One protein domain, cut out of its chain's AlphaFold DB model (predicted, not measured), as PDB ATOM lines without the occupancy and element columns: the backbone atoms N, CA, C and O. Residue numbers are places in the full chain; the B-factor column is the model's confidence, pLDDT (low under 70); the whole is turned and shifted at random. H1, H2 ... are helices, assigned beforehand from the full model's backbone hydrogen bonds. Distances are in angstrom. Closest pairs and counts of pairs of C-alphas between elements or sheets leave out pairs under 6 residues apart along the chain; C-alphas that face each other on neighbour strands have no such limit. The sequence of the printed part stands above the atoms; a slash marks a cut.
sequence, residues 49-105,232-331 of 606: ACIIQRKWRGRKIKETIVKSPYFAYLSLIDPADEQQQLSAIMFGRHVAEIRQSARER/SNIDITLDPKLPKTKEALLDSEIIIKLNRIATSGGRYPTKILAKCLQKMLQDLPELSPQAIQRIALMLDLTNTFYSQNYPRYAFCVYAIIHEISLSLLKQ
ATOM      1  N   ALA A  49     -19.311  32.416 -11.887       79.12
ATOM      2  CA  ALA A  49     -20.533  33.153 -11.579       79.12
ATOM      3  C   ALA A  49     -21.645  32.856 -12.597       79.12
ATOM      4  O   ALA A  49     -22.770  32.542 -12.203       79.12
ATOM      5  N   CYS A  50     -21.329  32.855 -13.896       74.94
ATOM      6  CA  CYS A  50     -22.284  32.524 -14.953       74.94
ATOM      7  C   CYS A  50     -22.815  31.085 -14.821       74.94
ATOM      8  O   CYS A  50     -24.021  30.854 -14.942       74.94
ATOM      9  N   ILE A  51     -21.947  30.111 -14.523       76.81
ATOM     10  CA  ILE A  51     -22.347  28.709 -14.311       76.81
ATOM     11  C   ILE A  51     -23.278  28.583 -13.098       76.81
ATOM     12  O   ILE A  51     -24.309  27.907 -13.178       76.81
ATOM     13  N   ILE A  52     -22.940  29.231 -11.977       78.94
ATOM     14  CA  ILE A  52     -23.749  29.208 -10.749       78.94
ATOM     15  C   ILE A  52     -25.118  29.845 -11.000       78.94
ATOM     16  O   ILE A  52     -26.141  29.235 -10.685       78.94
ATOM     17  N   GLN A  53     -25.154  31.029 -11.615       79.62
ATOM     18  CA  GLN A  53     -26.397  31.728 -11.936       79.62
ATOM     19  C   GLN A  53     -27.277  30.908 -12.881       79.62
ATOM     20  O   GLN A  53     -28.474  30.768 -12.627       79.62
ATOM     21  N   ARG A  54     -26.699  30.296 -13.924       76.81
ATOM     22  CA  ARG A  54     -27.436  29.421 -14.847       76.81
ATOM     23  C   ARG A  54     -28.038  28.219 -14.118       76.81
ATOM     24  O   ARG A  54     -29.220  27.930 -14.295       76.81
ATOM     25  N   LYS A  55     -27.270  27.553 -13.250       80.06
ATOM     26  CA  LYS A  55     -27.779  26.432 -12.437       80.06
ATOM     27  C   LYS A  55     -28.887  26.868 -11.480       80.06
ATOM     28  O   LYS A  55     -29.869  26.145 -11.324       80.06
ATOM     29  N   TRP A  56     -28.748  28.032 -10.850       83.19
ATOM     30  CA  TRP A  56     -29.755  28.570  -9.938       83.19
ATOM     31  C   TRP A  56     -31.056  28.936 -10.666       83.19
ATOM     32  O   TRP A  56     -32.128  28.522 -10.229       83.19
ATOM     33  N   ARG A  57     -30.975  29.612 -11.823       81.62
ATOM     34  CA  ARG A  57     -32.138  29.908 -12.682       81.62
ATOM     35  C   ARG A  57     -32.819  28.630 -13.166       81.62
ATOM     36  O   ARG A  57     -34.024  28.482 -12.997       81.62
ATOM     37  N   GLY A  58     -32.046  27.659 -13.661       84.31
ATOM     38  CA  GLY A  58     -32.574  26.351 -14.058       84.31
ATOM     39  C   GLY A  58     -33.276  25.626 -12.906       84.31
ATOM     40  O   GLY A  58     -34.337  25.040 -13.101       84.31
ATOM     41  N   ARG A  59     -32.748  25.722 -11.678       85.88
ATOM     42  CA  ARG A  59     -33.415  25.196 -10.478       85.88
ATOM     43  C   ARG A  59     -34.746  25.903 -10.196       85.88
ATOM     44  O   ARG A  59     -35.685  25.226  -9.795       85.88
ATOM     45  N   LYS A  60     -34.849  27.218 -10.401       87.88
ATOM     46  CA  LYS A  60     -36.114  27.953 -10.233       87.88
ATOM     47  C   LYS A  60     -37.166  27.525 -11.247       87.88
ATOM     48  O   LYS A  60     -38.272  27.185 -10.844       87.88
ATOM     49  N   ILE A  61     -36.790  27.420 -12.520       86.94
ATOM     50  CA  ILE A  61     -37.676  26.906 -13.574       86.94
ATOM     51  C   ILE A  61     -38.133  25.478 -13.241       86.94
ATOM     52  O   ILE A  61     -39.319  25.168 -13.294       86.94
ATOM     53  N   LYS A  62     -37.198  24.621 -12.812       87.50
ATOM     54  CA  LYS A  62     -37.490  23.262 -12.341       87.50
ATOM     55  C   LYS A  62     -38.509  23.255 -11.195       87.50
ATOM     56  O   LYS A  62     -39.446  22.466 -11.233       87.50
ATOM     57  N   GLU A  63     -38.324  24.093 -10.172       86.69
ATOM     58  CA  GLU A  63     -39.248  24.209  -9.033       86.69
ATOM     59  C   GLU A  63     -40.661  24.601  -9.495       86.69
ATOM     60  O   GLU A  63     -41.634  24.048  -8.984       86.69
ATOM     61  N   THR A  64     -40.780  25.483 -10.489       87.19
ATOM     62  CA  THR A  64     -42.068  25.879 -11.078       87.19
ATOM     63  C   THR A  64     -42.717  24.741 -11.868       87.19
ATOM     64  O   THR A  64     -43.864  24.394 -11.593       87.19
ATOM     65  N   ILE A  65     -41.973  24.094 -12.775       84.88
ATOM     66  CA  ILE A  65     -42.475  22.961 -13.573       84.88
ATOM     67  C   ILE A  65     -42.914  21.807 -12.672       84.88
ATOM     68  O   ILE A  65     -43.942  21.197 -12.918       84.88
ATOM     69  N   VAL A  66     -42.179  21.503 -11.598       81.69
ATOM     70  CA  VAL A  66     -42.559  20.423 -10.671       81.69
ATOM     71  C   VAL A  66     -43.877  20.716  -9.955       81.69
ATOM     72  O   VAL A  66     -44.637  19.780  -9.710       81.69
ATOM     73  N   LYS A  67     -44.134  21.982  -9.607       83.25
ATOM     74  CA  LYS A  67     -45.354  22.401  -8.905       83.25
ATOM     75  C   LYS A  67     -46.578  22.416  -9.811       83.25
ATOM     76  O   LYS A  67     -47.664  22.111  -9.339       83.25
ATOM     77  N   SER A  68     -46.412  22.812 -11.070       81.94
ATOM     78  CA  SER A  68     -47.525  22.927 -12.011       81.94
ATOM     79  C   SER A  68     -47.060  22.646 -13.444       81.94
ATOM     80  O   SER A  68     -46.844  23.580 -14.212       81.94
ATOM     81  N   PRO A  69     -46.852  21.368 -13.818       81.81
ATOM     82  CA  PRO A  69     -46.197  21.028 -15.083       81.81
ATOM     83  C   PRO A  69     -46.960  21.523 -16.318       81.81
ATOM     84  O   PRO A  69     -46.344  22.083 -17.222       81.81
ATOM     85  N   TYR A  70     -48.289  21.365 -16.321       81.94
ATOM     86  CA  TYR A  70     -49.189  21.812 -17.391       81.94
ATOM     87  C   TYR A  70     -49.082  23.322 -17.622       81.94
ATOM     88  O   TYR A  70     -48.641  23.778 -18.675       81.94
ATOM     89  N   PHE A  71     -49.409  24.106 -16.597       84.69
ATOM     90  CA  PHE A  71     -49.431  25.558 -16.702       84.69
ATOM     91  C   PHE A  71     -48.037  26.168 -16.891       84.69
ATOM     92  O   PHE A  71     -47.891  27.141 -17.626       84.69
ATOM     93  N   ALA A  72     -47.001  25.587 -16.279       87.38
ATOM     94  CA  ALA A  72     -45.628  26.041 -16.471       87.38
ATOM     95  C   ALA A  72     -45.160  25.841 -17.915       87.38
ATOM     96  O   ALA A  72     -44.528  26.733 -18.470       87.38
ATOM     97  N   TYR A  73     -45.473  24.703 -18.539       86.88
ATOM     98  CA  TYR A  73     -45.137  24.498 -19.944       86.88
ATOM     99  C   TYR A  73     -45.889  25.476 -20.854       86.88
ATOM    100  O   TYR A  73     -45.256  26.145 -21.666       86.88
ATOM    101  N   LEU A  74     -47.204  25.633 -20.669       84.88
ATOM    102  CA  LEU A  74     -47.997  26.558 -21.484       84.88
ATOM    103  C   LEU A  74     -47.577  28.023 -21.322       84.88
ATOM    104  O   LEU A  74     -47.656  28.770 -22.290       84.88
ATOM    105  N   SER A  75     -47.063  28.424 -20.153       87.12
ATOM    106  CA  SER A  75     -46.513  29.777 -19.954       87.12
ATOM    107  C   SER A  75     -45.292  30.090 -20.830       87.12
ATOM    108  O   SER A  75     -44.960  31.254 -21.025       87.12
ATOM    109  N   LEU A  76     -44.626  29.065 -21.382       87.69
ATOM    110  CA  LEU A  76     -43.502  29.226 -22.313       87.69
ATOM    111  C   LEU A  76     -43.956  29.489 -23.758       87.69
ATOM    112  O   LEU A  76     -43.115  29.710 -24.635       87.69
ATOM    113  N   ILE A  77     -45.258  29.393 -24.033       86.75
ATOM    114  CA  ILE A  77     -45.853  29.641 -25.345       86.75
ATOM    115  C   ILE A  77     -46.435  31.049 -25.327       86.75
ATOM    116  O   ILE A  77     -47.193  31.401 -24.423       86.75
ATOM    117  N   ASP A  78     -46.059  31.850 -26.324       82.19
ATOM    118  CA  ASP A  78     -46.522  33.229 -26.444       82.19
ATOM    119  C   ASP A  78     -48.065  33.260 -26.485       82.19
ATOM    120  O   ASP A  78     -48.661  32.510 -27.260       82.19
ATOM    121  N   PRO A  79     -48.736  34.101 -25.676       79.62
ATOM    122  CA  PRO A  79     -50.179  34.309 -25.764       79.62
ATOM    123  C   PRO A  79     -50.700  34.731 -27.140       79.62
ATOM    124  O   PRO A  79     -51.880  34.543 -27.431       79.62
ATOM    125  N   ALA A  80     -49.840  35.310 -27.978       80.44
ATOM    126  CA  ALA A  80     -50.149  35.649 -29.359       80.44
ATOM    127  C   ALA A  80     -49.854  34.509 -30.354       80.44
ATOM    128  O   ALA A  80     -50.174  34.653 -31.534       80.44
ATOM    129  N   ASP A  81     -49.254  33.393 -29.919       81.31
ATOM    130  CA  ASP A  81     -49.007  32.231 -30.775       81.31
ATOM    131  C   ASP A  81     -50.345  31.596 -31.178       81.31
ATOM    132  O   ASP A  81     -51.155  31.197 -30.338       81.31
ATOM    133  N   GLU A  82     -50.575  31.466 -32.484       76.12
ATOM    134  CA  GLU A  82     -51.762  30.813 -33.045       76.12
ATOM    135  C   GLU A  82     -51.930  29.368 -32.543       76.12
ATOM    136  O   GLU A  82     -53.048  28.861 -32.446       76.12
ATOM    137  N   GLN A  83     -50.827  28.705 -32.175       76.50
ATOM    138  CA  GLN A  83     -50.837  27.345 -31.654       76.50
ATOM    139  C   GLN A  83     -51.086  27.293 -30.147       76.50
ATOM    140  O   GLN A  83     -51.158  26.193 -29.614       76.50
ATOM    141  N   GLN A  84     -51.238  28.414 -29.431       79.81
ATOM    142  CA  GLN A  84     -51.359  28.396 -27.970       79.81
ATOM    143  C   GLN A  84     -52.597  27.629 -27.494       79.81
ATOM    144  O   GLN A  84     -52.488  26.741 -26.647       79.81
ATOM    145  N   GLN A  85     -53.773  27.939 -28.049       77.94
ATOM    146  CA  GLN A  85     -55.009  27.231 -27.702       77.94
ATOM    147  C   GLN A  85     -54.889  25.749 -28.054       77.94
ATOM    148  O   GLN A  85     -55.204  24.885 -27.239       77.94
ATOM    149  N   LEU A  86     -54.408  25.464 -29.261       78.56
ATOM    150  CA  LEU A  86     -54.271  24.103 -29.745       78.56
ATOM    151  C   LEU A  86     -53.292  23.296 -28.880       78.56
ATOM    152  O   LEU A  86     -53.594  22.184 -28.463       78.56
ATOM    153  N   SER A  87     -52.168  23.907 -28.514       81.56
ATOM    154  CA  SER A  87     -51.175  23.368 -27.593       81.56
ATOM    155  C   SER A  87     -51.780  23.065 -26.222       81.56
ATOM    156  O   SER A  87     -51.575  21.970 -25.709       81.56
ATOM    157  N   ALA A  88     -52.581  23.975 -25.660       78.50
ATOM    158  CA  ALA A  88     -53.256  23.768 -24.380       78.50
ATOM    159  C   ALA A  88     -54.212  22.566 -24.412       78.50
ATOM    160  O   ALA A  88     -54.175  21.715 -23.523       78.50
ATOM    161  N   ILE A  89     -55.017  22.450 -25.471       74.25
ATOM    162  CA  ILE A  89     -55.950  21.331 -25.648       74.25
ATOM    163  C   ILE A  89     -55.192  20.007 -25.816       74.25
ATOM    164  O   ILE A  89     -55.552  18.994 -25.221       74.25
ATOM    165  N   MET A  90     -54.128  20.019 -26.618       74.44
ATOM    166  CA  MET A  90     -53.376  18.824 -27.001       74.44
ATOM    167  C   MET A  90     -52.367  18.369 -25.933       74.44
ATOM    168  O   MET A  90     -51.898  17.228 -25.968       74.44
ATOM    169  N   PHE A  91     -52.039  19.211 -24.950       76.25
ATOM    170  CA  PHE A  91     -51.101  18.875 -23.880       76.25
ATOM    171  C   PHE A  91     -51.772  18.065 -22.759       76.25
ATOM    172  O   PHE A  91     -52.065  18.566 -21.677       76.25
ATOM    173  N   GLY A  92     -52.066  16.796 -23.030       66.00
ATOM    174  CA  GLY A  92     -52.673  15.849 -22.094       66.00
ATOM    175  C   GLY A  92     -51.771  15.205 -21.032       66.00
ATOM    176  O   GLY A  92     -50.707  15.708 -20.671       66.00
ATOM    177  N   ARG A  93     -52.243  14.088 -20.456       63.88
ATOM    178  CA  ARG A  93     -51.518  13.371 -19.393       63.88
ATOM    179  C   ARG A  93     -50.535  12.368 -19.985       63.88
ATOM    180  O   ARG A  93     -50.737  11.811 -21.064       63.88
ATOM    181  N   HIS A  94     -49.490  12.090 -19.215       62.91
ATOM    182  CA  HIS A  94     -48.531  11.037 -19.508       62.91
ATOM    183  C   HIS A  94     -48.890   9.743 -18.746       62.91
ATOM    184  O   HIS A  94     -49.227   9.763 -17.563       62.91
ATOM    185  N   VAL A  95     -48.775   8.592 -19.413       54.94
ATOM    186  CA  VAL A  95     -49.196   7.256 -18.952       54.94
ATOM    187  C   VAL A  95     -48.513   6.833 -17.653       54.94
ATOM    188  O   VAL A  95     -49.134   6.176 -16.817       54.94
ATOM    189  N   ALA A  96     -47.268   7.269 -17.429       51.97
ATOM    190  CA  ALA A  96     -46.541   6.991 -16.185       51.97
ATOM    191  C   ALA A  96     -47.232   7.548 -14.921       51.97
ATOM    192  O   ALA A  96     -46.840   7.194 -13.811       51.97
ATOM    193  N   GLU A  97     -48.257   8.390 -15.079       54.06
ATOM    194  CA  GLU A  97     -48.919   9.114 -13.997       54.06
ATOM    195  C   GLU A  97     -50.449   8.930 -13.977       54.06
ATOM    196  O   GLU A  97     -51.136   9.586 -13.199       54.06
ATOM    197  N   ILE A  98     -51.000   8.010 -14.783       55.34
ATOM    198  CA  ILE A  98     -52.460   7.786 -14.892       55.34
ATOM    199  C   ILE A  98     -53.097   7.338 -13.563       55.34
ATOM    200  O   ILE A  98     -54.298   7.514 -13.347       55.34
ATOM    201  N   ARG A  99     -52.318   6.788 -12.622       61.00
ATOM    202  CA  ARG A  99     -52.847   6.439 -11.296       61.00
ATOM    203  C   ARG A  99     -53.229   7.718 -10.554       61.00
ATOM    204  O   ARG A  99     -52.378   8.567 -10.320       61.00
ATOM    205  N   GLN A 100     -54.477   7.807 -10.086       60.53
ATOM    206  CA  GLN A 100     -54.980   8.970  -9.333       60.53
ATOM    207  C   GLN A 100     -54.103   9.355  -8.126       60.53
ATOM    208  O   GLN A 100     -54.095  10.513  -7.729       60.53
ATOM    209  N   SER A 101     -53.358   8.399  -7.560       60.31
ATOM    210  CA  SER A 101     -52.446   8.587  -6.428       60.31
ATOM    211  C   SER A 101     -50.981   8.861  -6.808       60.31
ATOM    212  O   SER A 101     -50.129   8.919  -5.916       60.31
ATOM    213  N   ALA A 102     -50.650   8.997  -8.097       66.00
ATOM    214  CA  ALA A 102     -49.290   9.298  -8.536       66.00
ATOM    215  C   ALA A 102     -48.867  10.689  -8.038       66.00
ATOM    216  O   ALA A 102     -49.550  11.681  -8.278       66.00
ATOM    217  N   ARG A 103     -47.723  10.769  -7.347       66.88
ATOM    218  CA  ARG A 103     -47.207  12.031  -6.786       66.88
ATOM    219  C   ARG A 103     -46.750  13.008  -7.865       66.88
ATOM    220  O   ARG A 103     -46.621  14.200  -7.607       66.88
ATOM    221  N   GLU A 104     -46.431  12.488  -9.040       68.12
ATOM    222  CA  GLU A 104     -45.868  13.234 -10.157       68.12
ATOM    223  C   GLU A 104     -46.918  13.730 -11.154       68.12
ATOM    224  O   GLU A 104     -46.544  14.480 -12.046       68.12
ATOM    225  N   ARG A 105     -48.198  13.382 -10.950       69.50
ATOM    226  CA  ARG A 105     -49.313  13.646 -11.864       69.50
ATOM    227  C   ARG A 105     -49.358  15.077 -12.404       69.50
ATOM    228  O   ARG A 105     -49.369  16.046 -11.647       69.50
ATOM    229  N   SER A 232     -52.385  30.975 -16.738       66.25
ATOM    230  CA  SER A 232     -51.596  30.802 -15.530       66.25
ATOM    231  C   SER A 232     -50.941  32.115 -15.112       66.25
ATOM    232  O   SER A 232     -50.358  32.803 -15.942       66.25
ATOM    233  N   ASN A 233     -50.910  32.392 -13.807       70.50
ATOM    234  CA  ASN A 233     -50.077  33.454 -13.223       70.50
ATOM    235  C   ASN A 233     -48.577  33.081 -13.166       70.50
ATOM    236  O   ASN A 233     -47.797  33.730 -12.467       70.50
ATOM    237  N   ILE A 234     -48.173  31.990 -13.820       81.31
ATOM    238  CA  ILE A 234     -46.784  31.553 -13.910       81.31
ATOM    239  C   ILE A 234     -46.104  32.316 -15.049       81.31
ATOM    240  O   ILE A 234     -46.510  32.193 -16.197       81.31
ATOM    241  N   ASP A 235     -45.035  33.043 -14.726       77.44
ATOM    242  CA  ASP A 235     -44.167  33.699 -15.705       77.44
ATOM    243  C   ASP A 235     -42.806  32.988 -15.745       77.44
ATOM    244  O   ASP A 235     -42.037  33.007 -14.773       77.44
ATOM    245  N   ILE A 236     -42.530  32.300 -16.855       82.19
ATOM    246  CA  ILE A 236     -41.220  31.718 -17.149       82.19
ATOM    247  C   ILE A 236     -40.723  32.305 -18.464       82.19
ATOM    248  O   ILE A 236     -41.204  31.964 -19.540       82.19
ATOM    249  N   THR A 237     -39.682  33.127 -18.396       81.00
ATOM    250  CA  THR A 237     -39.042  33.665 -19.597       81.00
ATOM    251  C   THR A 237     -38.029  32.673 -20.174       81.00
ATOM    252  O   THR A 237     -37.128  32.208 -19.466       81.00
ATOM    253  N   LEU A 238     -38.133  32.379 -21.474       82.44
ATOM    254  CA  LEU A 238     -37.118  31.610 -22.199       82.44
ATOM    255  C   LEU A 238     -35.790  32.378 -22.231       82.44
ATOM    256  O   LEU A 238     -35.747  33.554 -22.587       82.44
ATOM    257  N   ASP A 239     -34.690  31.705 -21.886       83.00
ATOM    258  CA  ASP A 239     -33.363  32.316 -21.971       83.00
ATOM    259  C   ASP A 239     -33.024  32.585 -23.452       83.00
ATOM    260  O   ASP A 239     -32.953  31.639 -24.247       83.00
ATOM    261  N   PRO A 240     -32.782  33.850 -23.853       85.94
ATOM    262  CA  PRO A 240     -32.489  34.199 -25.241       85.94
ATOM    263  C   PRO A 240     -31.202  33.553 -25.775       85.94
ATOM    264  O   PRO A 240     -31.006  33.541 -26.990       85.94
ATOM    265  N   LYS A 241     -30.340  33.021 -24.894       87.25
ATOM    266  CA  LYS A 241     -29.112  32.291 -25.243       87.25
ATOM    267  C   LYS A 241     -29.341  30.814 -25.568       87.25
ATOM    268  O   LYS A 241     -28.392  30.140 -25.968       87.25
ATOM    269  N   LEU A 242     -30.549  30.282 -25.366       92.12
ATOM    270  CA  LEU A 242     -30.867  28.921 -25.801       92.12
ATOM    271  C   LEU A 242     -30.801  28.818 -27.334       92.12
ATOM    272  O   LEU A 242     -31.136  29.794 -28.012       92.12
ATOM    273  N   PRO A 243     -30.400  27.653 -27.879       96.12
ATOM    274  CA  PRO A 243     -30.400  27.409 -29.316       96.12
ATOM    275  C   PRO A 243     -31.738  27.749 -29.970       96.12
ATOM    276  O   PRO A 243     -32.793  27.464 -29.411       96.12
ATOM    277  N   LYS A 244     -31.672  28.342 -31.165       96.19
ATOM    278  CA  LYS A 244     -32.830  28.786 -31.959       96.19
ATOM    279  C   LYS A 244     -32.982  28.044 -33.286       96.19
ATOM    280  O   LYS A 244     -33.965  28.245 -33.982       96.19
ATOM    281  N   THR A 245     -32.010  27.214 -33.644       96.81
ATOM    282  CA  THR A 245     -32.041  26.382 -34.851       96.81
ATOM    283  C   THR A 245     -31.694  24.945 -34.487       96.81
ATOM    284  O   THR A 245     -31.078  24.694 -33.443       96.81
ATOM    285  N   LYS A 246     -32.091  24.000 -35.342       96.44
ATOM    286  CA  LYS A 246     -31.770  22.579 -35.179       96.44
ATOM    287  C   LYS A 246     -30.257  22.368 -35.107       96.44
ATOM    288  O   LYS A 246     -29.787  21.667 -34.220       96.44
ATOM    289  N   GLU A 247     -29.500  23.027 -35.974       96.88
ATOM    290  CA  GLU A 247     -28.039  22.936 -36.058       96.88
ATOM    291  C   GLU A 247     -27.403  23.425 -34.754       96.88
ATOM    292  O   GLU A 247     -26.662  22.691 -34.104       96.88
ATOM    293  N   ALA A 248     -27.799  24.613 -34.283       96.75
ATOM    294  CA  ALA A 248     -27.300  25.163 -33.026       96.75
ATOM    295  C   ALA A 248     -27.673  24.293 -31.813       96.75
ATOM    296  O   ALA A 248     -26.931  24.246 -30.831       96.75
ATOM    297  N   LEU A 249     -28.828  23.615 -31.850       96.69
ATOM    298  CA  LEU A 249     -29.215  22.668 -30.810       96.69
ATOM    299  C   LEU A 249     -28.306  21.437 -30.841       96.69
ATOM    300  O   LEU A 249     -27.776  21.066 -29.791       96.69
ATOM    301  N   LEU A 250     -28.110  20.837 -32.018       96.50
ATOM    302  CA  LEU A 250     -27.270  19.654 -32.228       96.50
ATOM    303  C   LEU A 250     -25.807  19.887 -31.824       96.50
ATOM    304  O   LEU A 250     -25.207  18.993 -31.224       96.50
ATOM    305  N   ASP A 251     -25.294  21.102 -32.025       95.75
ATOM    306  CA  ASP A 251     -23.928  21.499 -31.657       95.75
ATOM    307  C   ASP A 251     -23.776  21.923 -30.182       95.75
ATOM    308  O   ASP A 251     -22.673  22.192 -29.699       95.75
ATOM    309  N   SER A 252     -24.873  21.990 -29.421       94.50
ATOM    310  CA  SER A 252     -24.857  22.513 -28.052       94.50
ATOM    311  C   SER A 252     -24.357  21.511 -26.998       94.50
ATOM    312  O   SER A 252     -24.508  20.289 -27.104       94.50
ATOM    313  N   GLU A 253     -23.883  22.032 -25.858       91.31
ATOM    314  CA  GLU A 253     -23.559  21.216 -24.674       91.31
ATOM    315  C   GLU A 253     -24.748  20.385 -24.161       91.31
ATOM    316  O   GLU A 253     -24.556  19.357 -23.502       91.31
ATOM    317  N   ILE A 254     -25.982  20.821 -24.442       94.06
ATOM    318  CA  ILE A 254     -27.206  20.116 -24.050       94.06
ATOM    319  C   ILE A 254     -27.233  18.734 -24.713       94.06
ATOM    320  O   ILE A 254     -27.490  17.736 -24.035       94.06
ATOM    321  N   ILE A 255     -26.882  18.659 -26.000       95.50
ATOM    322  CA  ILE A 255     -26.823  17.407 -26.760       95.50
ATOM    323  C   ILE A 255     -25.628  16.554 -26.347       95.50
ATOM    324  O   ILE A 255     -25.769  15.340 -26.197       95.50
ATOM    325  N   ILE A 256     -24.479  17.161 -26.033       93.25
ATOM    326  CA  ILE A 256     -23.335  16.422 -25.474       93.25
ATOM    327  C   ILE A 256     -23.741  15.692 -24.180       93.25
ATOM    328  O   ILE A 256     -23.406  14.517 -23.995       93.25
ATOM    329  N   LYS A 257     -24.497  16.345 -23.287       93.38
ATOM    330  CA  LYS A 257     -25.019  15.701 -22.067       93.38
ATOM    331  C   LYS A 257     -26.027  14.591 -22.383       93.38
ATOM    332  O   LYS A 257     -25.929  13.523 -21.777       93.38
ATOM    333  N   LEU A 258     -26.953  14.815 -23.320       95.12
ATOM    334  CA  LEU A 258     -27.920  13.800 -23.756       95.12
ATOM    335  C   LEU A 258     -27.200  12.540 -24.257       95.12
ATOM    336  O   LEU A 258     -27.488  11.434 -23.800       95.12
ATOM    337  N   ASN A 259     -26.200  12.718 -25.123       94.00
ATOM    338  CA  ASN A 259     -25.397  11.636 -25.688       94.00
ATOM    339  C   ASN A 259     -24.681  10.831 -24.596       94.00
ATOM    340  O   ASN A 259     -24.660   9.599 -24.645       94.00
ATOM    341  N   ARG A 260     -24.146  11.502 -23.566       93.56
ATOM    342  CA  ARG A 260     -23.537  10.832 -22.402       93.56
ATOM    343  C   ARG A 260     -24.542   9.977 -21.631       93.56
ATOM    344  O   ARG A 260     -24.174   8.904 -21.168       93.56
ATOM    345  N   ILE A 261     -25.794  10.419 -21.486       92.00
ATOM    346  CA  ILE A 261     -26.849   9.633 -20.824       92.00
ATOM    347  C   ILE A 261     -27.234   8.426 -21.692       92.00
ATOM    348  O   ILE A 261     -27.258   7.297 -21.192       92.00
ATOM    349  N   ALA A 262     -27.460   8.645 -22.990       91.31
ATOM    350  CA  ALA A 262     -27.863   7.621 -23.957       91.31
ATOM    351  C   ALA A 262     -26.847   6.470 -24.093       91.31
ATOM    352  O   ALA A 262     -27.228   5.310 -24.259       91.31
ATOM    353  N   THR A 263     -25.552   6.777 -23.966       90.19
ATOM    354  CA  THR A 263     -24.438   5.818 -24.119       90.19
ATOM    355  C   THR A 263     -23.907   5.263 -22.796       90.19
ATOM    356  O   THR A 263     -22.966   4.478 -22.779       90.19
ATOM    357  N   SER A 264     -24.527   5.616 -21.668       83.69
ATOM    358  CA  SER A 264     -24.007   5.366 -20.315       83.69
ATOM    359  C   SER A 264     -23.979   3.903 -19.825       83.69
ATOM    360  O   SER A 264     -23.815   3.660 -18.624       83.69
ATOM    361  N   GLY A 265     -24.171   2.922 -20.711       73.31
ATOM    362  CA  GLY A 265     -24.252   1.501 -20.374       73.31
ATOM    363  C   GLY A 265     -25.469   1.192 -19.499       73.31
ATOM    364  O   GLY A 265     -26.536   0.876 -20.019       73.31
ATOM    365  N   GLY A 266     -25.322   1.294 -18.174       74.38
ATOM    366  CA  GLY A 266     -26.374   1.073 -17.169       74.38
ATOM    367  C   GLY A 266     -26.500   2.172 -16.110       74.38
ATOM    368  O   GLY A 266     -27.307   2.039 -15.199       74.38
ATOM    369  N   ARG A 267     -25.724   3.260 -16.211       82.81
ATOM    370  CA  ARG A 267     -25.655   4.286 -15.156       82.81
ATOM    371  C   ARG A 267     -26.964   5.044 -14.947       82.81
ATOM    372  O   ARG A 267     -27.251   5.458 -13.825       82.81
ATOM    373  N   TYR A 268     -27.703   5.291 -16.025       84.06
ATOM    374  CA  TYR A 268     -28.951   6.043 -15.982       84.06
ATOM    375  C   TYR A 268     -30.131   5.128 -16.331       84.06
ATOM    376  O   TYR A 268     -30.127   4.532 -17.412       84.06
ATOM    377  N   PRO A 269     -31.176   5.056 -15.485       81.44
ATOM    378  CA  PRO A 269     -32.395   4.313 -15.810       81.44
ATOM    379  C   PRO A 269     -33.136   4.919 -17.014       81.44
ATOM    380  O   PRO A 269     -33.918   4.246 -17.670       81.44
ATOM    381  N   THR A 270     -32.856   6.182 -17.340       86.38
ATOM    382  CA  THR A 270     -33.461   6.947 -18.441       86.38
ATOM    383  C   THR A 270     -32.718   6.803 -19.773       86.38
ATOM    384  O   THR A 270     -33.109   7.419 -20.762       86.38
ATOM    385  N   LYS A 271     -31.654   5.987 -19.840       89.25
ATOM    386  CA  LYS A 271     -30.783   5.869 -21.025       89.25
ATOM    387  C   LYS A 271     -31.541   5.548 -22.320       89.25
ATOM    388  O   LYS A 271     -31.165   6.044 -23.374       89.25
ATOM    389  N   ILE A 272     -32.595   4.732 -22.250       87.44
ATOM    390  CA  ILE A 272     -33.348   4.309 -23.436       87.44
ATOM    391  C   ILE A 272     -34.214   5.468 -23.951       87.44
ATOM    392  O   ILE A 272     -34.162   5.773 -25.138       87.44
ATOM    393  N   LEU A 273     -34.867   6.226 -23.057       87.31
ATOM    394  CA  LEU A 273     -35.536   7.486 -23.417       87.31
ATOM    395  C   LEU A 273     -34.553   8.512 -24.004       87.31
ATOM    396  O   LEU A 273     -34.882   9.222 -24.951       87.31
ATOM    397  N   ALA A 274     -33.326   8.574 -23.479       91.81
ATOM    398  CA  ALA A 274     -32.285   9.446 -24.015       91.81
ATOM    399  C   ALA A 274     -31.853   9.053 -25.439       91.81
ATOM    400  O   ALA A 274     -31.694   9.933 -26.283       91.81
ATOM    401  N   LYS A 275     -31.707   7.751 -25.728       92.00
ATOM    402  CA  LYS A 275     -31.434   7.251 -27.090       92.00
ATOM    403  C   LYS A 275     -32.559   7.622 -28.056       92.00
ATOM    404  O   LYS A 275     -32.287   8.058 -29.170       92.00
ATOM    405  N   CYS A 276     -33.808   7.489 -27.620       89.75
ATOM    406  CA  CYS A 276     -34.966   7.894 -28.408       89.75
ATOM    407  C   CYS A 276     -34.941   9.388 -28.747       89.75
ATOM    408  O   CYS A 276     -35.035   9.759 -29.914       89.75
ATOM    409  N   LEU A 277     -34.752  10.248 -27.739       91.94
ATOM    410  CA  LEU A 277     -34.612  11.690 -27.951       91.94
ATOM    411  C   LEU A 277     -33.465  12.001 -28.910       91.94
ATOM    412  O   LEU A 277     -33.645  12.793 -29.822       91.94
ATOM    413  N   GLN A 278     -32.309  11.351 -28.757       93.12
ATOM    414  CA  GLN A 278     -31.177  11.543 -29.662       93.12
ATOM    415  C   GLN A 278     -31.577  11.295 -31.127       93.12
ATOM    416  O   GLN A 278     -31.259  12.115 -31.986       93.12
ATOM    417  N   LYS A 279     -32.299  10.202 -31.409       92.44
ATOM    418  CA  LYS A 279     -32.758   9.869 -32.766       92.44
ATOM    419  C   LYS A 279     -33.792  10.851 -33.304       92.44
ATOM    420  O   LYS A 279     -33.657  11.290 -34.441       92.44
ATOM    421  N   MET A 280     -34.777  11.232 -32.493       92.62
ATOM    422  CA  MET A 280     -35.792  12.207 -32.907       92.62
ATOM    423  C   MET A 280     -35.182  13.592 -33.159       92.62
ATOM    424  O   MET A 280     -35.539  14.249 -34.128       92.62
ATOM    425  N   LEU A 281     -34.222  14.020 -32.332       94.12
ATOM    426  CA  LEU A 281     -33.595  15.343 -32.439       94.12
ATOM    427  C   LEU A 281     -32.680  15.481 -33.664       94.12
ATOM    428  O   LEU A 281     -32.620  16.545 -34.278       94.12
ATOM    429  N   GLN A 282     -31.983  14.404 -34.044       93.12
ATOM    430  CA  GLN A 282     -31.173  14.365 -35.272       93.12
ATOM    431  C   GLN A 282     -32.008  14.649 -36.522       93.12
ATOM    432  O   GLN A 282     -31.504  15.181 -37.511       93.12
ATOM    433  N   ASP A 283     -33.298  14.346 -36.461       90.50
ATOM    434  CA  ASP A 283     -34.185  14.391 -37.604       90.50
ATOM    435  C   ASP A 283     -35.510  15.092 -37.297       90.50
ATOM    436  O   ASP A 283     -36.585  14.630 -37.676       90.50
ATOM    437  N   LEU A 284     -35.401  16.217 -36.580       93.12
ATOM    438  CA  LEU A 284     -36.525  17.109 -36.310       93.12
ATOM    439  C   LEU A 284     -37.152  17.628 -37.608       93.12
ATOM    440  O   LEU A 284     -36.388  17.956 -38.529       93.12
ATOM    441  N   PRO A 285     -38.491  17.770 -37.637       91.50
ATOM    442  CA  PRO A 285     -39.170  18.548 -38.662       91.50
ATOM    443  C   PRO A 285     -38.829  20.038 -38.512       91.50
ATOM    444  O   PRO A 285     -38.201  20.463 -37.534       91.50
ATOM    445  N   GLU A 286     -39.238  20.844 -39.489       91.38
ATOM    446  CA  GLU A 286     -39.049  22.290 -39.431       91.38
ATOM    447  C   GLU A 286     -39.852  22.892 -38.268       91.38
ATOM    448  O   GLU A 286     -41.062  22.701 -38.143       91.38
ATOM    449  N   LEU A 287     -39.163  23.602 -37.378       92.38
ATOM    450  CA  LEU A 287     -39.709  24.133 -36.132       92.38
ATOM    451  C   LEU A 287     -39.373  25.616 -36.018       92.38
ATOM    452  O   LEU A 287     -38.301  26.056 -36.437       92.38
ATOM    453  N   SER A 288     -40.265  26.381 -35.387       92.25
ATOM    454  CA  SER A 288     -39.990  27.786 -35.095       92.25
ATOM    455  C   SER A 288     -38.820  27.927 -34.109       92.25
ATOM    456  O   SER A 288     -38.593  27.043 -33.270       92.25
ATOM    457  N   PRO A 289     -38.093  29.060 -34.130       93.75
ATOM    458  CA  PRO A 289     -37.027  29.323 -33.168       93.75
ATOM    459  C   PRO A 289     -37.454  29.161 -31.707       93.75
ATOM    460  O   PRO A 289     -36.708  28.622 -30.890       93.75
ATOM    461  N   GLN A 290     -38.674  29.585 -31.381       92.25
ATOM    462  CA  GLN A 290     -39.256  29.497 -30.046       92.25
ATOM    463  C   GLN A 290     -39.513  28.040 -29.643       92.25
ATOM    464  O   GLN A 290     -39.196  27.660 -28.515       92.25
ATOM    465  N   ALA A 291     -40.012  27.205 -30.561       93.12
ATOM    466  CA  ALA A 291     -40.185  25.774 -30.321       93.12
ATOM    467  C   ALA A 291     -38.836  25.082 -30.062       93.12
ATOM    468  O   ALA A 291     -38.699  24.337 -29.089       93.12
ATOM    469  N   ILE A 292     -37.795  25.404 -30.843       96.44
ATOM    470  CA  ILE A 292     -36.435  24.891 -30.608       96.44
ATOM    471  C   ILE A 292     -35.901  25.325 -29.235       96.44
ATOM    472  O   ILE A 292     -35.314  24.509 -28.521       96.44
ATOM    473  N   GLN A 293     -36.145  26.569 -28.812       94.81
ATOM    474  CA  GLN A 293     -35.751  27.032 -27.478       94.81
ATOM    475  C   GLN A 293     -36.492  26.289 -26.358       94.81
ATOM    476  O   GLN A 293     -35.865  25.931 -25.356       94.81
ATOM    477  N   ARG A 294     -37.793  26.007 -26.513       94.12
ATOM    478  CA  ARG A 294     -38.564  25.196 -25.552       94.12
ATOM    479  C   ARG A 294     -38.032  23.766 -25.472       94.12
ATOM    480  O   ARG A 294     -37.797  23.274 -24.366       94.12
ATOM    481  N   ILE A 295     -37.739  23.137 -26.613       95.75
ATOM    482  CA  ILE A 295     -37.074  21.824 -26.673       95.75
ATOM    483  C   ILE A 295     -35.725  21.878 -25.947       95.75
ATOM    484  O   ILE A 295     -35.442  21.026 -25.103       95.75
ATOM    485  N   ALA A 296     -34.903  22.894 -26.216       95.75
ATOM    486  CA  ALA A 296     -33.597  23.057 -25.583       95.75
ATOM    487  C   ALA A 296     -33.706  23.214 -24.056       95.75
ATOM    488  O   ALA A 296     -32.954  22.573 -23.319       95.75
ATOM    489  N   LEU A 297     -34.658  24.019 -23.571       93.56
ATOM    490  CA  LEU A 297     -34.930  24.175 -22.142       93.56
ATOM    491  C   LEU A 297     -35.324  22.837 -21.508       93.56
ATOM    492  O   LEU A 297     -34.733  22.437 -20.502       93.56
ATOM    493  N   MET A 298     -36.289  22.130 -22.105       93.31
ATOM    494  CA  MET A 298     -36.745  20.837 -21.598       93.31
ATOM    495  C   MET A 298     -35.610  19.817 -21.582       93.31
ATOM    496  O   MET A 298     -35.438  19.121 -20.580       93.31
ATOM    497  N   LEU A 299     -34.766  19.773 -22.614       94.00
ATOM    498  CA  LEU A 299     -33.582  18.914 -22.648       94.00
ATOM    499  C   LEU A 299     -32.548  19.280 -21.579       94.00
ATOM    500  O   LEU A 299     -32.016  18.383 -20.925       94.00
ATOM    501  N   ASP A 300     -32.258  20.564 -21.354       92.00
ATOM    502  CA  ASP A 300     -31.281  20.964 -20.332       92.00
ATOM    503  C   ASP A 300     -31.778  20.606 -18.926       92.00
ATOM    504  O   ASP A 300     -31.013  20.064 -18.122       92.00
ATOM    505  N   LEU A 301     -33.070  20.814 -18.640       89.75
ATOM    506  CA  LEU A 301     -33.702  20.385 -17.389       89.75
ATOM    507  C   LEU A 301     -33.639  18.866 -17.219       89.75
ATOM    508  O   LEU A 301     -33.225  18.373 -16.164       89.75
ATOM    509  N   THR A 302     -33.995  18.134 -18.274       89.88
ATOM    510  CA  THR A 302     -33.975  16.670 -18.329       89.88
ATOM    511  C   THR A 302     -32.592  16.127 -17.999       89.88
ATOM    512  O   THR A 302     -32.417  15.348 -17.057       89.88
ATOM    513  N   ASN A 303     -31.582  16.604 -18.722       90.31
ATOM    514  CA  ASN A 303     -30.211  16.124 -18.613       90.31
ATOM    515  C   ASN A 303     -29.566  16.534 -17.285       90.31
ATOM    516  O   ASN A 303     -28.809  15.761 -16.692       90.31
ATOM    517  N   THR A 304     -29.870  17.739 -16.798       87.38
ATOM    518  CA  THR A 304     -29.246  18.304 -15.596       87.38
ATOM    519  C   THR A 304     -29.890  17.794 -14.306       87.38
ATOM    520  O   THR A 304     -29.172  17.523 -13.342       87.38
ATOM    521  N   PHE A 305     -31.217  17.639 -14.260       86.38
ATOM    522  CA  PHE A 305     -31.941  17.339 -13.018       86.38
ATOM    523  C   PHE A 305     -32.644  15.980 -12.993       86.38
ATOM    524  O   PHE A 305     -32.858  15.457 -11.899       86.38
ATOM    525  N   TYR A 306     -33.005  15.410 -14.147       86.81
ATOM    526  CA  TYR A 306     -33.901  14.247 -14.216       86.81
ATOM    527  C   TYR A 306     -33.283  12.991 -14.820       86.81
ATOM    528  O   TYR A 306     -33.956  11.972 -14.905       86.81
ATOM    529  N   SER A 307     -31.987  12.993 -15.133       87.56
ATOM    530  CA  SER A 307     -31.282  11.813 -15.665       87.56
ATOM    531  C   SER A 307     -31.458  10.534 -14.823       87.56
ATOM    532  O   SER A 307     -31.368   9.429 -15.351       87.56
ATOM    533  N   GLN A 308     -31.758  10.657 -13.527       85.56
ATOM    534  CA  GLN A 308     -32.020   9.538 -12.609       85.56
ATOM    535  C   GLN A 308     -33.500   9.395 -12.194       85.56
ATOM    536  O   GLN A 308     -33.832   8.495 -11.430       85.56
ATOM    537  N   ASN A 309     -34.395  10.272 -12.661       83.50
ATOM    538  CA  ASN A 309     -35.815  10.284 -12.298       83.50
ATOM    539  C   ASN A 309     -36.670  10.023 -13.545       83.50
ATOM    540  O   ASN A 309     -36.938  10.943 -14.314       83.50
ATOM    541  N   TYR A 310     -37.084   8.768 -13.737       81.06
ATOM    542  CA  TYR A 310     -37.808   8.346 -14.938       81.06
ATOM    543  C   TYR A 310     -39.123   9.109 -15.171       81.06
ATOM    544  O   TYR A 310     -39.258   9.648 -16.266       81.06
ATOM    545  N   PRO A 311     -40.051   9.248 -14.195       78.75
ATOM    546  CA  PRO A 311     -41.295   9.990 -14.421       78.75
ATOM    547  C   PRO A 311     -41.064  11.430 -14.896       78.75
ATOM    548  O   PRO A 311     -41.617  11.853 -15.907       78.75
ATOM    549  N   ARG A 312     -40.163  12.167 -14.231       81.56
ATOM    550  CA  ARG A 312     -39.862  13.558 -14.606       81.56
ATOM    551  C   ARG A 312     -39.111  13.662 -15.934       81.56
ATOM    552  O   ARG A 312     -39.314  14.626 -16.663       81.56
ATOM    553  N   TYR A 313     -38.273  12.680 -16.260       86.62
ATOM    554  CA  TYR A 313     -37.635  12.592 -17.573       86.62
ATOM    555  C   TYR A 313     -38.686  12.374 -18.669       86.62
ATOM    556  O   TYR A 313     -38.666  13.062 -19.685       86.62
ATOM    557  N   ALA A 314     -39.618  11.448 -18.447       82.75
ATOM    558  CA  ALA A 314     -40.673  11.119 -19.396       82.75
ATOM    559  C   ALA A 314     -41.615  12.310 -19.649       82.75
ATOM    560  O   ALA A 314     -41.941  12.576 -20.799       82.75
ATOM    561  N   PHE A 315     -41.945  13.104 -18.624       81.50
ATOM    562  CA  PHE A 315     -42.673  14.370 -18.803       81.50
ATOM    563  C   PHE A 315     -41.952  15.353 -19.744       81.50
ATOM    564  O   PHE A 315     -42.569  15.998 -20.588       81.50
ATOM    565  N   CYS A 316     -40.632  15.493 -19.629       86.25
ATOM    566  CA  CYS A 316     -39.907  16.390 -20.526       86.25
ATOM    567  C   CYS A 316     -39.796  15.825 -21.950       86.25
ATOM    568  O   CYS A 316     -39.881  16.592 -22.905       86.25
ATOM    569  N   VAL A 317     -39.644  14.502 -22.106       87.25
ATOM    570  CA  VAL A 317     -39.753  13.829 -23.416       87.25
ATOM    571  C   VAL A 317     -41.112  14.126 -24.041       87.25
ATOM    572  O   VAL A 317     -41.187  14.468 -25.216       87.25
ATOM    573  N   TYR A 318     -42.164  14.051 -23.233       83.81
ATOM    574  CA  TYR A 318     -43.530  14.334 -23.630       83.81
ATOM    575  C   TYR A 318     -43.712  15.768 -24.152       83.81
ATOM    576  O   TYR A 318     -44.225  15.957 -25.251       83.81
ATOM    577  N   ALA A 319     -43.197  16.773 -23.439       87.06
ATOM    578  CA  ALA A 319     -43.207  18.159 -23.918       87.06
ATOM    579  C   ALA A 319     -42.432  18.346 -25.238       87.06
ATOM    580  O   ALA A 319     -42.838  19.134 -26.083       87.06
ATOM    581  N   ILE A 320     -41.338  17.606 -25.451       90.44
ATOM    582  CA  ILE A 320     -40.577  17.660 -26.711       90.44
ATOM    583  C   ILE A 320     -41.367  17.026 -27.862       90.44
ATOM    584  O   ILE A 320     -41.402  17.589 -28.953       90.44
ATOM    585  N   ILE A 321     -42.008  15.876 -27.628       88.31
ATOM    586  CA  ILE A 321     -42.882  15.234 -28.621       88.31
ATOM    587  C   ILE A 321     -44.041  16.163 -28.974       88.31
ATOM    588  O   ILE A 321     -44.339  16.312 -30.150       88.31
ATOM    589  N   HIS A 322     -44.627  16.855 -27.996       87.62
ATOM    590  CA  HIS A 322     -45.678  17.842 -28.243       87.62
ATOM    591  C   HIS A 322     -45.254  18.930 -29.241       87.62
ATOM    592  O   HIS A 322     -45.986  19.201 -30.189       87.62
ATOM    593  N   GLU A 323     -44.059  19.513 -29.087       89.94
ATOM    594  CA  GLU A 323     -43.531  20.507 -30.042       89.94
ATOM    595  C   GLU A 323     -43.346  19.918 -31.446       89.94
ATOM    596  O   GLU A 323     -43.714  20.547 -32.437       89.94
ATOM    597  N   ILE A 324     -42.801  18.699 -31.536       90.94
ATOM    598  CA  ILE A 324     -42.643  17.984 -32.811       90.94
ATOM    599  C   ILE A 324     -44.009  17.797 -33.468       90.94
ATOM    600  O   ILE A 324     -44.181  18.095 -34.645       90.94
ATOM    601  N   SER A 325     -44.995  17.351 -32.702       88.12
ATOM    602  CA  SER A 325     -46.339  17.094 -33.187       88.12
ATOM    603  C   SER A 325     -47.053  18.358 -33.681       88.12
ATOM    604  O   SER A 325     -47.704  18.320 -34.724       88.12
ATOM    605  N   LEU A 326     -46.890  19.496 -32.994       87.12
ATOM    606  CA  LEU A 326     -47.402  20.796 -33.454       87.12
ATOM    607  C   LEU A 326     -46.754  21.253 -34.772       87.12
ATOM    608  O   LEU A 326     -47.398  21.947 -35.560       87.12
ATOM    609  N   SER A 327     -45.495  20.883 -35.017       89.75
ATOM    610  CA  SER A 327     -44.822  21.122 -36.300       89.75
ATOM    611  C   SER A 327     -45.346  20.193 -37.397       89.75
ATOM    612  O   SER A 327     -45.728  20.674 -38.462       89.75
ATOM    613  N   LEU A 328     -45.471  18.890 -37.119       90.38
ATOM    614  CA  LEU A 328     -46.024  17.916 -38.070       90.38
ATOM    615  C   LEU A 328     -47.439  18.289 -38.514       90.38
ATOM    616  O   LEU A 328     -47.785  18.106 -39.676       90.38
ATOM    617  N   LEU A 329     -48.244  18.858 -37.616       87.06
ATOM    618  CA  LEU A 329     -49.565  19.377 -37.945       87.06
ATOM    619  C   LEU A 329     -49.526  20.461 -39.036       87.06
ATOM    620  O   LEU A 329     -50.337  20.431 -39.960       87.06
ATOM    621  N   LYS A 330     -48.591  21.416 -38.930       86.25
ATOM    622  CA  LYS A 330     -48.429  22.526 -39.886       86.25
ATOM    623  C   LYS A 330     -47.892  22.070 -41.242       86.25
ATOM    624  O   LYS A 330     -48.015  22.800 -42.223       86.25
ATOM    625  N   GLN A 331     -47.302  20.881 -41.307       86.38
ATOM    626  CA  GLN A 331     -46.758  20.317 -42.530       86.38
ATOM    627  C   GLN A 331     -47.883  19.765 -43.420       86.38
ATOM    628  O   GLN A 331     -48.329  18.630 -43.253       86.38
TER     629      GLN A 331
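What this domain is: This is residues 49 to 105 and 232 to 331 of the 606 residues of an uncharacterized protein of Legionella drancourtii LLAP12 (UniProt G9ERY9). What does the model look like? A helical hairpin of two long helices, H7 and H8, makes the core; H5 packs on H7, H6 packs on H5, and the short helices H2 and H3 lie by H8. Long H1 crosses close to H7, about perpendicular to it. What is it made of? The printed part has 157 residues with eight named helices, H1 to H8 in order along the chain, and no named strand; the class is all helix. How large is it? It is compact and rounded, with a radius of gyration of the C-alphas of 15.0 A and spans of 42 by 41 by 37 A.

How they stand to each other: What does the first helix meet? H1, residues 49 to 67, and H2, residues 69 to 74, only just touch, only at the corner, closest at the C-alphas of Ile 65 and Ala 72, 5.3 A. H1 is close to but not clearly touching H7, residues 289 to 306, at 89 degrees; the closest C-alphas, of Gly 58 and Leu 301, are 6.9 A apart. Where do H2 and the next helix go? H2 forms a helical hairpin with H3, residues 84 to 90, closest at the C-alphas of Leu 74 and Ala 88, 6.6 A. H3 only just touches H8, residues 310 to 330, with 3 pairs of C-alphas within 8 A, the closest those of Ser 87 and Leu 326, 7.4 A. What surrounds H7? H7 and H8 form a helical hairpin at a shallow tilt of 12 degrees, closest at the C-alphas of Tyr 306 and Tyr 313, 5.3 A. H5, residues 253 to 262, touches H7 at a steep tilt of 50 degrees, closest at the C-alphas of Ile 254 and Asp 300, 5.6 A. H6, residues 271 to 282, touches H5, closest at the C-alphas of Ala 262 and Lys 271, 4.5 A, and H4, residues 246 to 250, only just touches H7, with 3 pairs of C-alphas within 8 A, the closest those of Leu 249 and Ala 296, 6.8 A. Are the backbones helical? Every O i to N i+4 pair is within hydrogen-bond range in H1 to H7, and 16 of 17 are in H8.

Where its parts are: Where does the first helix begin? C-alpha 49 is at (-20.533, 33.153, -11.579), and H1 runs 27.2 A. How long are H7 and H8? H7 runs 24.4 A and H8 30.6 A, ending at C-alpha 330, (-48.429, 22.526, -39.886).

The domain as a whole: Is the printed part cut? Residues 106 to 231 are not printed, and C-alphas 105 and 232 are 17.7 A apart. Where is confidence low? Residues 92 to 105 and 232 are under 70, and the mean pLDDT of the printed part is 84.6.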